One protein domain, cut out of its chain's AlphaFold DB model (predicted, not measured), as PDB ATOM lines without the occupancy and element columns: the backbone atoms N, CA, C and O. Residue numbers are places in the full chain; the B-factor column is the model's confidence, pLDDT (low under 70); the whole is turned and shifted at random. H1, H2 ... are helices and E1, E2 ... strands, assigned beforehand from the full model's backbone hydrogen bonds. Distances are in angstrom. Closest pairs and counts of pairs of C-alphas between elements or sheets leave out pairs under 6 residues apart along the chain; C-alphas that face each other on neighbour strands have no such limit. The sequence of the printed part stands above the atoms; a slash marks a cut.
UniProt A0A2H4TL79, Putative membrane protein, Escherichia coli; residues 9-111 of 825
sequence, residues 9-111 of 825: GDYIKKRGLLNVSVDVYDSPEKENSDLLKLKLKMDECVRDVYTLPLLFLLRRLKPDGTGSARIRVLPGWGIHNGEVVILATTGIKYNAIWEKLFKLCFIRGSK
ATOM      1  N   GLY A   9      70.964  -8.155 407.235       59.41
ATOM      2  CA  GLY A   9      71.959  -9.211 407.013       59.41
ATOM      3  C   GLY A   9      71.507 -10.587 407.509       59.41
ATOM      4  O   GLY A   9      71.637 -11.569 406.777       59.41
ATOM      5  N   ASP A  10      70.875 -10.657 408.683       61.16
ATOM      6  CA  ASP A  10      70.366 -11.910 409.255       61.16
ATOM      7  C   ASP A  10      69.216 -12.505 408.448       61.16
ATOM      8  O   ASP A  10      69.181 -13.705 408.162       61.16
ATOM      9  N   TYR A  11      68.284 -11.653 408.022       65.19
ATOM     10  CA  TYR A  11      67.175 -12.069 407.171       65.19
ATOM     11  C   TYR A  11      67.673 -12.614 405.820       65.19
ATOM     12  O   TYR A  11      67.177 -13.630 405.324       65.19
ATOM     13  N   ILE A  12      68.686 -11.969 405.236       66.75
ATOM     14  CA  ILE A  12      69.311 -12.379 403.972       66.75
ATOM     15  C   ILE A  12      70.080 -13.697 404.142       66.75
ATOM     16  O   ILE A  12      69.954 -14.578 403.288       66.75
ATOM     17  N   LYS A  13      70.800 -13.872 405.258       66.69
ATOM     18  CA  LYS A  13      71.511 -15.111 405.610       66.69
ATOM     19  C   LYS A  13      70.553 -16.292 405.796       66.69
ATOM     20  O   LYS A  13      70.798 -17.360 405.246       66.69
ATOM     21  N   LYS A  14      69.429 -16.100 406.501       64.62
ATOM     22  CA  LYS A  14      68.434 -17.159 406.778       64.62
ATOM     23  C   LYS A  14      67.619 -17.592 405.542       64.62
ATOM     24  O   LYS A  14      67.119 -18.713 405.521       64.62
ATOM     25  N   ARG A  15      67.460 -16.745 404.510       59.69
ATOM     26  CA  ARG A  15      66.644 -17.040 403.300       59.69
ATOM     27  C   ARG A  15      67.431 -17.206 401.987       59.69
ATOM     28  O   ARG A  15      66.828 -17.454 400.935       59.69
ATOM     29  N   GLY A  16      68.750 -17.040 401.994       56.62
ATOM     30  CA  GLY A  16      69.569 -17.004 400.784       56.62
ATOM     31  C   GLY A  16      70.385 -18.273 400.528       56.62
ATOM     32  O   GLY A  16      71.388 -18.492 401.188       56.62
ATOM     33  N   LEU A  17      70.056 -19.035 399.477       57.84
ATOM     34  CA  LEU A  17      71.080 -19.766 398.713       57.84
ATOM     35  C   LEU A  17      71.873 -18.719 397.920       57.84
ATOM     36  O   LEU A  17      71.445 -18.286 396.847       57.84
ATOM     37  N   LEU A  18      72.953 -18.219 398.515       67.44
ATOM     38  CA  LEU A  18      73.850 -17.223 397.931       67.44
ATOM     39  C   LEU A  18      75.175 -17.891 397.558       67.44
ATOM     40  O   LEU A  18      75.650 -18.772 398.263       67.44
ATOM     41  N   ASN A  19      75.803 -17.419 396.481       67.06
ATOM     42  CA  ASN A  19      77.147 -17.860 396.077       67.06
ATOM     43  C   ASN A  19      78.262 -17.255 396.958       67.06
ATOM     44  O   ASN A  19      79.440 -17.369 396.633       67.06
ATOM     45  N   VAL A  20      77.882 -16.533 398.015       70.44
ATOM     46  CA  VAL A  20      78.726 -15.645 398.812       70.44
ATOM     47  C   VAL A  20      78.248 -15.691 400.264       70.44
ATOM     48  O   VAL A  20      77.041 -15.753 400.511       70.44
ATOM     49  N   SER A  21      79.179 -15.662 401.219       72.75
ATOM     50  CA  SER A  21      78.852 -15.674 402.651       72.75
ATOM     51  C   SER A  21      78.364 -14.303 403.139       72.75
ATOM     52  O   SER A  21      78.848 -13.267 402.683       72.75
ATOM     53  N   VAL A  22      77.378 -14.296 404.040       71.38
ATOM     54  CA  VAL A  22      76.828 -13.069 404.639       71.38
ATOM     55  C   VAL A  22      77.168 -13.048 406.124       71.38
ATOM     56  O   VAL A  22      76.705 -13.910 406.879       71.38
ATOM     57  N   ASP A  23      77.970 -12.065 406.525       70.31
ATOM     58  CA  ASP A  23      78.364 -11.850 407.918       70.31
ATOM     59  C   ASP A  23      77.349 -10.928 408.601       70.31
ATOM     60  O   ASP A  23      76.834  -9.986 407.991       70.31
ATOM     61  N   VAL A  24      77.042 -11.224 409.865       55.38
ATOM     62  CA  VAL A  24      75.897 -10.627 410.563       55.38
ATOM     63  C   VAL A  24      76.285  -9.373 411.342       55.38
ATOM     64  O   VAL A  24      75.504  -8.430 411.315       55.38
ATOM     65  N   TYR A  25      77.478  -9.297 411.948       55.09
ATOM     66  CA  TYR A  25      77.977  -8.059 412.563       55.09
ATOM     67  C   TYR A  25      79.460  -8.180 412.963       55.09
ATOM     68  O   TYR A  25      79.796  -9.053 413.751       55.09
ATOM     69  N   ASP A  26      80.325  -7.309 412.430       49.56
ATOM     70  CA  ASP A  26      81.695  -7.052 412.910       49.56
ATOM     71  C   ASP A  26      82.176  -5.694 412.362       49.56
ATOM     72  O   ASP A  26      81.784  -5.302 411.257       49.56
ATOM     73  N   SER A  27      83.005  -4.958 413.118       50.75
ATOM     74  CA  SER A  27      83.512  -3.640 412.689       50.75
ATOM     75  C   SER A  27      84.355  -3.770 411.407       50.75
ATOM     76  O   SER A  27      85.368  -4.477 411.424       50.75
ATOM     77  N   PRO A  28      83.996  -3.091 410.296       51.69
ATOM     78  CA  PRO A  28      84.726  -3.190 409.033       51.69
ATOM     79  C   PRO A  28      86.153  -2.626 409.092       51.69
ATOM     80  O   PRO A  28      86.923  -2.880 408.176       51.69
ATOM     81  N   GLU A  29      86.540  -1.908 410.153       51.66
ATOM     82  CA  GLU A  29      87.891  -1.339 410.295       51.66
ATOM     83  C   GLU A  29      88.994  -2.392 410.502       51.66
ATOM     84  O   GLU A  29      90.169  -2.087 410.318       51.66
ATOM     85  N   LYS A  30      88.642  -3.639 410.846       49.41
ATOM     86  CA  LYS A  30      89.617  -4.721 411.073       49.41
ATOM     87  C   LYS A  30      90.002  -5.514 409.815       49.41
ATOM     88  O   LYS A  30      90.947  -6.295 409.877       49.41
ATOM     89  N   GLU A  31      89.325  -5.326 408.681       55.56
ATOM     90  CA  GLU A  31      89.591  -6.076 407.442       55.56
ATOM     91  C   GLU A  31      89.516  -5.160 406.208       55.56
ATOM     92  O   GLU A  31      88.557  -4.403 406.074       55.56
ATOM     93  N   ASN A  32      90.479  -5.265 405.276       61.09
ATOM     94  CA  ASN A  32      90.526  -4.526 403.996       61.09
ATOM     95  C   ASN A  32      89.267  -4.780 403.128       61.09
ATOM     96  O   ASN A  32      89.283  -5.619 402.227       61.09
ATOM     97  N   SER A  33      88.170  -4.075 403.411       72.94
ATOM     98  CA  SER A  33      86.848  -4.271 402.803       72.94
ATOM     99  C   SER A  33      86.489  -3.108 401.881       72.94
ATOM    100  O   SER A  33      86.651  -1.947 402.257       72.94
ATOM    101  N   ASP A  34      85.919  -3.400 400.711       78.12
ATOM    102  CA  ASP A  34      85.376  -2.378 399.812       78.12
ATOM    103  C   ASP A  34      84.027  -1.874 400.346       78.12
ATOM    104  O   ASP A  34      83.102  -2.657 400.573       78.12
ATOM    105  N   LEU A  35      83.908  -0.559 400.563       81.81
ATOM    106  CA  LEU A  35      82.746   0.062 401.207       81.81
ATOM    107  C   LEU A  35      81.856   0.793 400.199       81.81
ATOM    108  O   LEU A  35      82.264   1.777 399.578       81.81
ATOM    109  N   LEU A  36      80.588   0.390 400.109       82.00
ATOM    110  CA  LEU A  36      79.566   1.125 399.374       82.00
ATOM    111  C   LEU A  36      78.891   2.148 400.287       82.00
ATOM    112  O   LEU A  36      78.241   1.786 401.270       82.00
ATOM    113  N   LYS A  37      78.985   3.427 399.918       83.56
ATOM    114  CA  LYS A  37      78.411   4.546 400.678       83.56
ATOM    115  C   LYS A  37      77.171   5.140 400.012       83.56
ATOM    116  O   LYS A  37      77.077   5.222 398.784       83.56
ATOM    117  N   LEU A  38      76.232   5.603 400.831       81.94
ATOM    118  CA  LEU A  38      75.016   6.313 400.448       81.94
ATOM    119  C   LEU A  38      75.044   7.734 401.027       81.94
ATOM    120  O   LEU A  38      75.162   7.908 402.236       81.94
ATOM    121  N   LYS A  39      74.891   8.747 400.166       80.94
ATOM    122  CA  LYS A  39      74.727  10.148 400.588       80.94
ATOM    123  C   LYS A  39      73.318  10.397 401.129       80.94
ATOM    124  O   LYS A  39      72.341  10.100 400.433       80.94
ATOM    125  N   LEU A  40      73.241  10.993 402.312       74.75
ATOM    126  CA  LEU A  40      72.028  11.399 403.020       74.75
ATOM    127  C   LEU A  40      72.055  12.914 403.273       74.75
ATOM    128  O   LEU A  40      73.121  13.506 403.452       74.75
ATOM    129  N   LYS A  41      70.887  13.561 403.287       73.94
ATOM    130  CA  LYS A  41      70.763  14.946 403.782       73.94
ATOM    131  C   LYS A  41      70.865  14.980 405.319       73.94
ATOM    132  O   LYS A  41      70.671  13.955 405.961       73.94
ATOM    133  N   MET A  42      71.119  16.159 405.904       59.75
ATOM    134  CA  MET A  42      71.273  16.380 407.364       59.75
ATOM    135  C   MET A  42      70.178  15.709 408.233       59.75
ATOM    136  O   MET A  42      70.478  15.179 409.308       59.75
ATOM    137  N   ASP A  43      68.940  15.648 407.729       62.88
ATOM    138  CA  ASP A  43      67.772  15.101 408.440       62.88
ATOM    139  C   ASP A  43      67.270  13.748 407.903       62.88
ATOM    140  O   ASP A  43      66.232  13.244 408.340       62.88
ATOM    141  N   GLU A  44      68.000  13.130 406.972       67.62
ATOM    142  CA  GLU A  44      67.646  11.834 406.389       67.62
ATOM    143  C   GLU A  44      68.407  10.683 407.069       67.62
ATOM    144  O   GLU A  44      69.588  10.791 407.396       67.62
ATOM    145  N   CYS A  45      67.739   9.544 407.244       69.12
ATOM    146  CA  CYS A  45      68.359   8.263 407.572       69.12
ATOM    147  C   CYS A  45      67.920   7.182 406.570       69.12
ATOM    148  O   CYS A  45      66.976   7.366 405.792       69.12
ATOM    149  N   VAL A  46      68.603   6.037 406.582       70.12
ATOM    150  CA  VAL A  46      68.089   4.828 405.928       70.12
ATOM    151  C   VAL A  46      66.915   4.334 406.775       70.12
ATOM    152  O   VAL A  46      67.105   3.937 407.919       70.12
ATOM    153  N   ARG A  47      65.692   4.446 406.251       64.75
ATOM    154  CA  ARG A  47      64.452   4.115 406.968       64.75
ATOM    155  C   ARG A  47      64.147   2.623 406.928       64.75
ATOM    156  O   ARG A  47      63.601   2.093 407.887       64.75
ATOM    157  N   ASP A  48      64.445   1.990 405.800       67.56
ATOM    158  CA  ASP A  48      64.145   0.586 405.548       67.56
ATOM    159  C   ASP A  48      64.979   0.073 404.361       67.56
ATOM    160  O   ASP A  48      65.590   0.856 403.622       67.56
ATOM    161  N   VAL A  49      64.997  -1.241 404.161       73.50
ATOM    162  CA  VAL A  49      65.690  -1.915 403.066       73.50
ATOM    163  C   VAL A  49      64.702  -2.805 402.321       73.50
ATOM    164  O   VAL A  49      64.097  -3.708 402.891       73.50
ATOM    165  N   TYR A  50      64.593  -2.622 401.006       77.44
ATOM    166  CA  TYR A  50      63.893  -3.545 400.119       77.44
ATOM    167  C   TYR A  50      64.650  -4.881 400.051       77.44
ATOM    168  O   TYR A  50      65.416  -5.150 399.123       77.44
ATOM    169  N   THR A  51      64.425  -5.735 401.049       71.44
ATOM    170  CA  THR A  51      65.154  -6.994 401.257       71.44
ATOM    171  C   THR A  51      64.996  -7.982 400.102       71.44
ATOM    172  O   THR A  51      65.955  -8.667 399.766       71.44
ATOM    173  N   LEU A  52      63.832  -8.043 399.443       73.19
ATOM    174  CA  LEU A  52      63.595  -8.928 398.292       73.19
ATOM    175  C   LEU A  52      64.393  -8.506 397.036       73.19
ATOM    176  O   LEU A  52      65.132  -9.339 396.505       73.19
ATOM    177  N   PRO A  53      64.321  -7.240 396.572       79.94
ATOM    178  CA  PRO A  53      65.224  -6.719 395.544       79.94
ATOM    179  C   PRO A  53      66.705  -6.856 395.903       79.94
ATOM    180  O   PRO A  53      67.495  -7.278 395.061       79.94
ATOM    181  N   LEU A  54      67.080  -6.570 397.154       81.06
ATOM    182  CA  LEU A  54      68.465  -6.691 397.603       81.06
ATOM    183  C   LEU A  54      68.953  -8.142 397.510       81.06
ATOM    184  O   LEU A  54      69.995  -8.404 396.915       81.06
ATOM    185  N   LEU A  55      68.168  -9.102 398.003       77.88
ATOM    186  CA  LEU A  55      68.469 -10.531 397.911       77.88
ATOM    187  C   LEU A  55      68.601 -10.996 396.452       77.88
ATOM    188  O   LEU A  55      69.483 -11.793 396.134       77.88
ATOM    189  N   PHE A  56      67.751 -10.491 395.553       80.38
ATOM    190  CA  PHE A  56      67.837 -10.785 394.121       80.38
ATOM    191  C   PHE A  56      69.156 -10.300 393.504       80.38
ATOM    192  O   PHE A  56      69.767 -11.031 392.721       80.38
ATOM    193  N   LEU A  57      69.613  -9.099 393.873       82.50
ATOM    194  CA  LEU A  57      70.898  -8.563 393.422       82.50
ATOM    195  C   LEU A  57      72.070  -9.377 393.986       82.50
ATOM    196  O   LEU A  57      72.949  -9.785 393.230       82.50
ATOM    197  N   LEU A  58      72.046  -9.683 395.285       81.56
ATOM    198  CA  LEU A  58      73.105 -10.438 395.960       81.56
ATOM    199  C   LEU A  58      73.278 -11.855 395.387       81.56
ATOM    200  O   LEU A  58      74.406 -12.310 395.223       81.56
ATOM    201  N   ARG A  59      72.189 -12.532 394.989       80.06
ATOM    202  CA  ARG A  59      72.244 -13.861 394.335       80.06
ATOM    203  C   ARG A  59      73.026 -13.881 393.023       80.06
ATOM    204  O   ARG A  59      73.467 -14.942 392.591       80.06
ATOM    205  N   ARG A  60      73.150 -12.737 392.357       78.81
ATOM    206  CA  ARG A  60      73.779 -12.615 391.038       78.81
ATOM    207  C   ARG A  60      75.232 -12.143 391.103       78.81
ATOM    208  O   ARG A  60      75.875 -12.070 390.057       78.81
ATOM    209  N   LEU A  61      75.747 -11.860 392.300       78.38
ATOM    210  CA  LEU A  61      77.162 -11.575 392.509       78.38
ATOM    211  C   LEU A  61      78.000 -12.846 392.346       78.38
ATOM    212  O   LEU A  61      77.557 -13.955 392.661       78.38
ATOM    213  N   LYS A  62      79.222 -12.670 391.843       74.50
ATOM    214  CA  LYS A  62      80.212 -13.737 391.696       74.50
ATOM    215  C   LYS A  62      81.477 -13.376 392.485       74.50
ATOM    216  O   LYS A  62      81.863 -12.207 392.450       74.50
ATOM    217  N   PRO A  63      82.101 -14.343 393.179       77.75
ATOM    218  CA  PRO A  63      83.395 -14.142 393.821       77.75
ATOM    219  C   PRO A  63      84.474 -13.846 392.771       77.75
ATOM    220  O   PRO A  63      84.466 -14.430 391.684       77.75
ATOM    221  N   ASP A  64      85.393 -12.941 393.096       68.81
ATOM    222  CA  ASP A  64      86.533 -12.586 392.251       68.81
ATOM    223  C   ASP A  64      87.745 -13.435 392.683       68.81
ATOM    224  O   ASP A  64      88.526 -13.054 393.552       68.81
ATOM    225  N   GLY A  65      87.845 -14.652 392.138       64.06
ATOM    226  CA  GLY A  65      88.912 -15.618 392.447       64.06
ATOM    227  C   GLY A  65      88.526 -16.716 393.452       64.06
ATOM    228  O   GLY A  65      87.352 -16.953 393.720       64.06
ATOM    229  N   THR A  66      89.528 -17.429 393.980       55.78
ATOM    230  CA  THR A  66      89.378 -18.601 394.875       55.78
ATOM    231  C   THR A  66      89.283 -18.259 396.371       55.78
ATOM    232  O   THR A  66      89.228 -19.167 397.199       55.78
ATOM    233  N   GLY A  67      89.269 -16.973 396.740       60.41
ATOM    234  CA  GLY A  67      89.142 -16.521 398.132       60.41
ATOM    235  C   GLY A  67      87.706 -16.574 398.675       60.41
ATOM    236  O   GLY A  67      86.740 -16.661 397.917       60.41
ATOM    237  N   SER A  68      87.543 -16.490 400.003       65.00
ATOM    238  CA  SER A  68      86.216 -16.440 400.632       65.00
ATOM    239  C   SER A  68      85.544 -15.089 400.370       65.00
ATOM    240  O   SER A  68      85.882 -14.101 401.019       65.00
ATOM    241  N   ALA A  69      84.589 -15.042 399.442       75.19
ATOM    242  CA  ALA A  69      83.790 -13.845 399.218       75.19
ATOM    243  C   ALA A  69      82.794 -13.636 400.368       75.19
ATOM    244  O   ALA A  69      82.016 -14.547 400.703       75.19
ATOM    245  N   ARG A  70      82.804 -12.435 400.959       78.44
ATOM    246  CA  ARG A  70      81.889 -12.058 402.046       78.44
ATOM    247  C   ARG A  70      81.200 -10.731 401.773       78.44
ATOM    248  O   ARG A  70      81.763  -9.827 401.154       78.44
ATOM    249  N   ILE A  71      79.963 -10.625 402.246       78.19
ATOM    250  CA  ILE A  71      79.148  -9.412 402.169       78.19
ATOM    251  C   ILE A  71      78.594  -9.100 403.550       78.19
ATOM    252  O   ILE A  71      78.040  -9.967 404.223       78.19
ATOM    253  N   ARG A  72      78.677  -7.827 403.928       75.88
ATOM    254  CA  ARG A  72      78.046  -7.254 405.116       75.88
ATOM    255  C   ARG A  72      77.052  -6.198 404.678       75.88
ATOM    256  O   ARG A  72      77.399  -5.298 403.913       75.88
ATOM    257  N   VAL A  73      75.818  -6.304 405.157       71.50
ATOM    258  CA  VAL A  73      74.778  -5.295 404.929       71.50
ATOM    259  C   VAL A  73      74.693  -4.440 406.182       71.50
ATOM    260  O   VAL A  73      74.314  -4.935 407.238       71.50
ATOM    261  N   LEU A  74      75.064  -3.168 406.067       70.69
ATOM    262  CA  LEU A  74      75.294  -2.280 407.204       70.69
ATOM    263  C   LEU A  74      74.419  -1.031 407.065       70.69
ATOM    264  O   LEU A  74      74.940   0.013 406.717       70.69
ATOM    265  N   PRO A  75      73.095  -1.077 407.265       57.44
ATOM    266  CA  PRO A  75      72.240   0.089 407.047       57.44
ATOM    267  C   PRO A  75      72.429   1.133 408.165       57.44
ATOM    268  O   PRO A  75      71.626   1.203 409.086       57.44
ATOM    269  N   GLY A  76      73.484   1.956 408.110       59.31
ATOM    270  CA  GLY A  76      73.688   3.027 409.101       59.31
ATOM    271  C   GLY A  76      75.084   3.157 409.704       59.31
ATOM    272  O   GLY A  76      75.268   4.006 410.573       59.31
ATOM    273  N   TRP A  77      76.062   2.347 409.292       55.62
ATOM    274  CA  TRP A  77      77.374   2.332 409.945       55.62
ATOM    275  C   TRP A  77      78.266   3.501 409.479       55.62
ATOM    276  O   TRP A  77      78.360   3.774 408.280       55.62
ATOM    277  N   GLY A  78      78.908   4.189 410.434       55.72
ATOM    278  CA  GLY A  78      79.868   5.279 410.200       55.72
ATOM    279  C   GLY A  78      79.276   6.537 409.552       55.72
ATOM    280  O   GLY A  78      79.520   6.791 408.375       55.72
ATOM    281  N   ILE A  79      78.515   7.349 410.305       55.91
ATOM    282  CA  ILE A  79      78.027   8.655 409.823       55.91
ATOM    283  C   ILE A  79      79.177   9.669 409.868       55.91
ATOM    284  O   ILE A  79      79.429  10.298 410.899       55.91
ATOM    285  N   HIS A  80      79.852   9.874 408.740       56.12
ATOM    286  CA  HIS A  80      80.833  10.947 408.566       56.12
ATOM    287  C   HIS A  80      80.473  11.766 407.320       56.12
ATOM    288  O   HIS A  80      80.266  11.218 406.240       56.12
ATOM    289  N   ASN A  81      80.357  13.091 407.467       57.28
ATOM    290  CA  ASN A  81      80.084  14.039 406.373       57.28
ATOM    291  C   ASN A  81      78.836  13.740 405.509       57.28
ATOM    292  O   ASN A  81      78.842  13.971 404.301       57.28
ATOM    293  N   GLY A  82      77.748  13.248 406.111       62.38
ATOM    294  CA  GLY A  82      76.495  12.982 405.385       62.38
ATOM    295  C   GLY A  82      76.542  11.745 404.478       62.38
ATOM    296  O   GLY A  82      75.661  11.562 403.639       62.38
ATOM    297  N   GLU A  83      77.547  10.885 404.638       74.12
ATOM    298  CA  GLU A  83      77.624   9.575 403.997       74.12
ATOM    299  C   GLU A  83      77.485   8.467 405.038       74.12
ATOM    300  O   GLU A  83      78.044   8.544 406.129       74.12
ATOM    301  N   VAL A  84      76.724   7.434 404.682       76.31
ATOM    302  CA  VAL A  84      76.532   6.218 405.477       76.31
ATOM    303  C   VAL A  84      77.003   5.030 404.656       76.31
ATOM    304  O   VAL A  84      76.627   4.900 403.488       76.31
ATOM    305  N   VAL A  85      77.818   4.158 405.243       77.50
ATOM    306  CA  VAL A  85      78.140   2.863 404.630       77.50
ATOM    307  C   VAL A  85      76.862   2.031 404.628       77.50
ATOM    308  O   VAL A  85      76.175   2.017 405.636       77.50
ATOM    309  N   ILE A  86      76.517   1.395 403.504       77.94
ATOM    310  CA  ILE A  86      75.320   0.539 403.358       77.94
ATOM    311  C   ILE A  86      75.669  -0.926 403.071       77.94
ATOM    312  O   ILE A  86      74.895  -1.823 403.406       77.94
ATOM    313  N   LEU A  87      76.840  -1.179 402.480       79.50
ATOM    314  CA  LEU A  87      77.374  -2.506 402.176       79.50
ATOM    315  C   LEU A  87      78.900  -2.484 402.322       79.50
ATOM    316  O   LEU A  87      79.535  -1.520 401.899       79.50
ATOM    317  N   ALA A  88      79.474  -3.550 402.874       80.75
ATOM    318  CA  ALA A  88      80.911  -3.816 402.837       80.75
ATOM    319  C   ALA A  88      81.153  -5.187 402.196       80.75
ATOM    320  O   ALA A  88      80.466  -6.156 402.532       80.75
ATOM    321  N   THR A  89      82.093  -5.273 401.259       79.81
ATOM    322  CA  THR A  89      82.365  -6.500 400.503       79.81
ATOM    323  C   THR A  89      83.846  -6.844 400.481       79.81
ATOM    324  O   THR A  89      84.687  -5.966 400.316       79.81
ATOM    325  N   THR A  90      84.163  -8.132 400.587       79.94
ATOM    326  CA  THR A  90      85.524  -8.673 400.464       79.94
ATOM    327  C   THR A  90      85.550  -9.745 399.376       79.94
ATOM    328  O   THR A  90      84.703 -10.637 399.354       79.94
ATOM    329  N   GLY A  91      86.498  -9.646 398.436       73.69
ATOM    330  CA  GLY A  91      86.657 -10.621 397.345       73.69
ATOM    331  C   GLY A  91      85.547 -10.600 396.284       73.69
ATOM    332  O   GLY A  91      85.271 -11.628 395.664       73.69
ATOM    333  N   ILE A  92      84.873  -9.460 396.087       79.81
ATOM    334  CA  ILE A  92      83.770  -9.292 395.127       79.81
ATOM    335  C   ILE A  92      83.990  -8.007 394.344       79.81
ATOM    336  O   ILE A  92      84.082  -6.938 394.937       79.81
ATOM    337  N   LYS A  93      83.987  -8.093 393.012       76.19
ATOM    338  CA  LYS A  93      83.977  -6.912 392.145       76.19
ATOM    339  C   LYS A  93      82.608  -6.696 391.527       76.19
ATOM    340  O   LYS A  93      82.016  -7.600 390.938       76.19
ATOM    341  N   TYR A  94      82.129  -5.463 391.605       81.25
ATOM    342  CA  TYR A  94      80.920  -5.014 390.929       81.25
ATOM    343  C   TYR A  94      81.146  -3.628 390.311       81.25
ATOM    344  O   TYR A  94      82.035  -2.889 390.714       81.25
ATOM    345  N   ASN A  95      80.371  -3.288 389.279       81.62
ATOM    346  CA  ASN A  95      80.522  -2.029 388.541       81.62
ATOM    347  C   ASN A  95      79.552  -0.939 389.042       81.62
ATOM    348  O   ASN A  95      78.671  -1.188 389.866       81.62
ATOM    349  N   ALA A  96      79.648   0.266 388.478       80.56
ATOM    350  CA  ALA A  96      78.802   1.403 388.853       80.56
ATOM    351  C   ALA A  96      77.283   1.165 388.673       80.56
ATOM    352  O   ALA A  96      76.467   1.801 389.345       80.56
ATOM    353  N   ILE A  97      76.873   0.247 387.787       82.06
ATOM    354  CA  ILE A  97      75.456  -0.116 387.610       82.06
ATOM    355  C   ILE A  97      74.969  -0.891 388.836       82.06
ATOM    356  O   ILE A  97      73.908  -0.579 389.378       82.06
ATOM    357  N   TRP A  98      75.764  -1.854 389.307       84.31
ATOM    358  CA  TRP A  98      75.486  -2.599 390.532       84.31
ATOM    359  C   TRP A  98      75.428  -1.687 391.752       84.31
ATOM    360  O   TRP A  98      74.479  -1.786 392.522       84.31
ATOM    361  N   GLU A  99      76.355  -0.737 391.887       83.44
ATOM    362  CA  GLU A  99      76.294   0.259 392.963       83.44
ATOM    363  C   GLU A  99      74.970   1.018 392.989       83.44
ATOM    364  O   GLU A  99      74.378   1.223 394.049       83.44
ATOM    365  N   LYS A 100      74.498   1.452 391.816       84.00
ATOM    366  CA  LYS A 100      73.245   2.195 391.691       84.00
ATOM    367  C   LYS A 100      72.047   1.321 392.062       84.00
ATOM    368  O   LYS A 100      71.156   1.794 392.762       84.00
ATOM    369  N   LEU A 101      72.044   0.059 391.634       84.38
ATOM    370  CA  LEU A 101      71.003  -0.910 391.976       84.38
ATOM    371  C   LEU A 101      70.983  -1.215 393.477       84.38
ATOM    372  O   LEU A 101      69.913  -1.189 394.076       84.38
ATOM    373  N   PHE A 102      72.147  -1.410 394.102       85.75
ATOM    374  CA  PHE A 102      72.243  -1.591 395.548       85.75
ATOM    375  C   PHE A 102      71.721  -0.373 396.299       85.75
ATOM    376  O   PHE A 102      70.887  -0.527 397.183       85.75
ATOM    377  N   LYS A 103      72.125   0.843 395.907       85.25
ATOM    378  CA  LYS A 103      71.649   2.095 396.520       85.25
ATOM    379  C   LYS A 103      70.123   2.251 396.449       85.25
ATOM    380  O   LYS A 103      69.547   2.802 397.378       85.25
ATOM    381  N   LEU A 104      69.468   1.755 395.394       83.81
ATOM    382  CA  LEU A 104      68.002   1.781 395.252       83.81
ATOM    383  C   LEU A 104      67.278   0.825 396.209       83.81
ATOM    384  O   LEU A 104      66.092   1.011 396.472       83.81
ATOM    385  N   CYS A 105      67.969  -0.184 396.744       81.06
ATOM    386  CA  CYS A 105      67.389  -1.074 397.742       81.06
ATOM    387  C   CYS A 105      67.274  -0.428 399.127       81.06
ATOM    388  O   CYS A 105      66.554  -0.962 399.961       81.06
ATOM    389  N   PHE A 106      67.941   0.700 399.383       80.50
ATOM    390  CA  PHE A 106      67.897   1.389 400.672       80.50
ATOM    391  C   PHE A 106      66.949   2.587 400.588       80.50
ATOM    392  O   PHE A 106      67.161   3.524 399.814       80.50
ATOM    393  N   ILE A 107      65.888   2.554 401.390       76.69
ATOM    394  CA  ILE A 107      64.861   3.591 401.422       76.69
ATOM    395  C   ILE A 107      65.361   4.743 402.287       76.69
ATOM    396  O   ILE A 107      65.679   4.561 403.460       76.69
ATOM    397  N   ARG A 108      65.404   5.946 401.715       78.69
ATOM    398  CA  ARG A 108      65.698   7.177 402.457       78.69
ATOM    399  C   ARG A 108      64.414   7.705 403.085       78.69
ATOM    400  O   ARG A 108      63.371   7.714 402.433       78.69
ATOM    401  N   GLY A 109      64.487   8.162 404.326       68.06
ATOM    402  CA  GLY A 109      63.375   8.827 405.000       68.06
ATOM    403  C   GLY A 109      63.871   9.850 406.007       68.06
ATOM    404  O   GLY A 109      65.058   9.873 406.328       68.06
ATOM    405  N   SER A 110      62.969  10.693 406.508       59.00
ATOM    406  CA  SER A 110      63.262  11.526 407.672       59.00
ATOM    407  C   SER A 110      63.609  10.631 408.861       59.00
ATOM    408  O   SER A 110      63.025   9.551 409.010       59.00
ATOM    409  N   LYS A 111      64.533  11.076 409.723       56.59
ATOM    410  CA  LYS A 111      64.676  10.480 411.063       56.59
ATOM    411  C   LYS A 111      63.274  10.391 411.674       56.59
ATOM    412  O   LYS A 111      62.526  11.365 411.587       56.59
TER     413      LYS A 111
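This is residues 9 to 111 of the 825 residues of the protein "Putative membrane protein" of Escherichia coli (UniProt A0A2H4TL79). A strongly twisted sheet of four strands, E1, E4, E5 and E2, makes a wall, and a small two-stranded sheet, E3 and E6, lies partly face to face with it as a loose sandwich. On one face of the wall, H1 packs by the E1 edge and H3 by the E2 edge, with H2 between these helices and farther from the sheet. The 103 printed residues hold three named helices and six named strands, in the order H1 E1 E2 E3 H2 E4 E5 H3 E6; the class is mixed, helices and strands. The large sheet, order E1 E4 E5 E2, is mixed, and the small one is antiparallel. The whole is compact, with a radius of gyration of the C-alphas of 13.2 A and spans of 42 by 29 by 25 A.

In the large sheet, E4, residues 70 to 80, and E5, residues 83 to 90, form a hairpin, with N 72 and O 88 at 2.8 A. E4 bends by 75 degrees at residue 75, and E5 by 58 degrees at residue 86. Edge strand E2, residues 34 to 39, is antiparallel to E5, with N 36 and O 87 at 2.8 A. The other edge strand, E1, residues 21 to 23, is parallel to E4, with N 71 and O 21 at 2.9 A. E3, residues 44 to 49, and E6, residues 106 to 110, are antiparallel, with N 47 and O 107 at 2.8 A. These two sheets form a sandwich, two sheets face to face, their facing parts 10.1 A centre to centre; the closest C-alphas of E3 and E4 are those of Val 46 and Pro 75, 6.4 A apart. H3, residues 96 to 104, is on the large sheet at a height of 9.5 A, over E2 and slantwise to the strands, at 51 degrees to E2 on the local plane; the closest C-alphas of H3 and E2 are those of Lys 103 and Leu 38, 6.7 A apart. H1, residues 9 to 15, is on the same face, at a height of 7.3 A, and stands up from the sheet at 47 degrees. H2, residues 51 to 58, is not on the large sheet; it only just touches H3, with 3 pairs of C-alphas within 8 A, the closest being Leu 54 and Phe 102 at 6.7 A. Every O i to N i+4 pair is within hydrogen-bond range in H1, H2 and H3.

H1 begins at C-alpha 9, (71.959, -9.211, 407.013). E4 measures 23.9 A from first to last C-alpha, E5 20.2 A, E2 16.5 A, E3 14.3 A, E6 13.2 A and H3 12.6 A. E6 ends at C-alpha 110, (63.262, 11.526, 407.672).

The C-alphas farthest apart are those of Asp 43 and Thr 66, 42.3 A. The printed part has no cut, and the link from H2 to E4 is long, with 11 residues. Mean pLDDT of the printed part is 70.8; 42 residues are under 70, among them residues 9 to 19, 24 to 32 and 75 to 82.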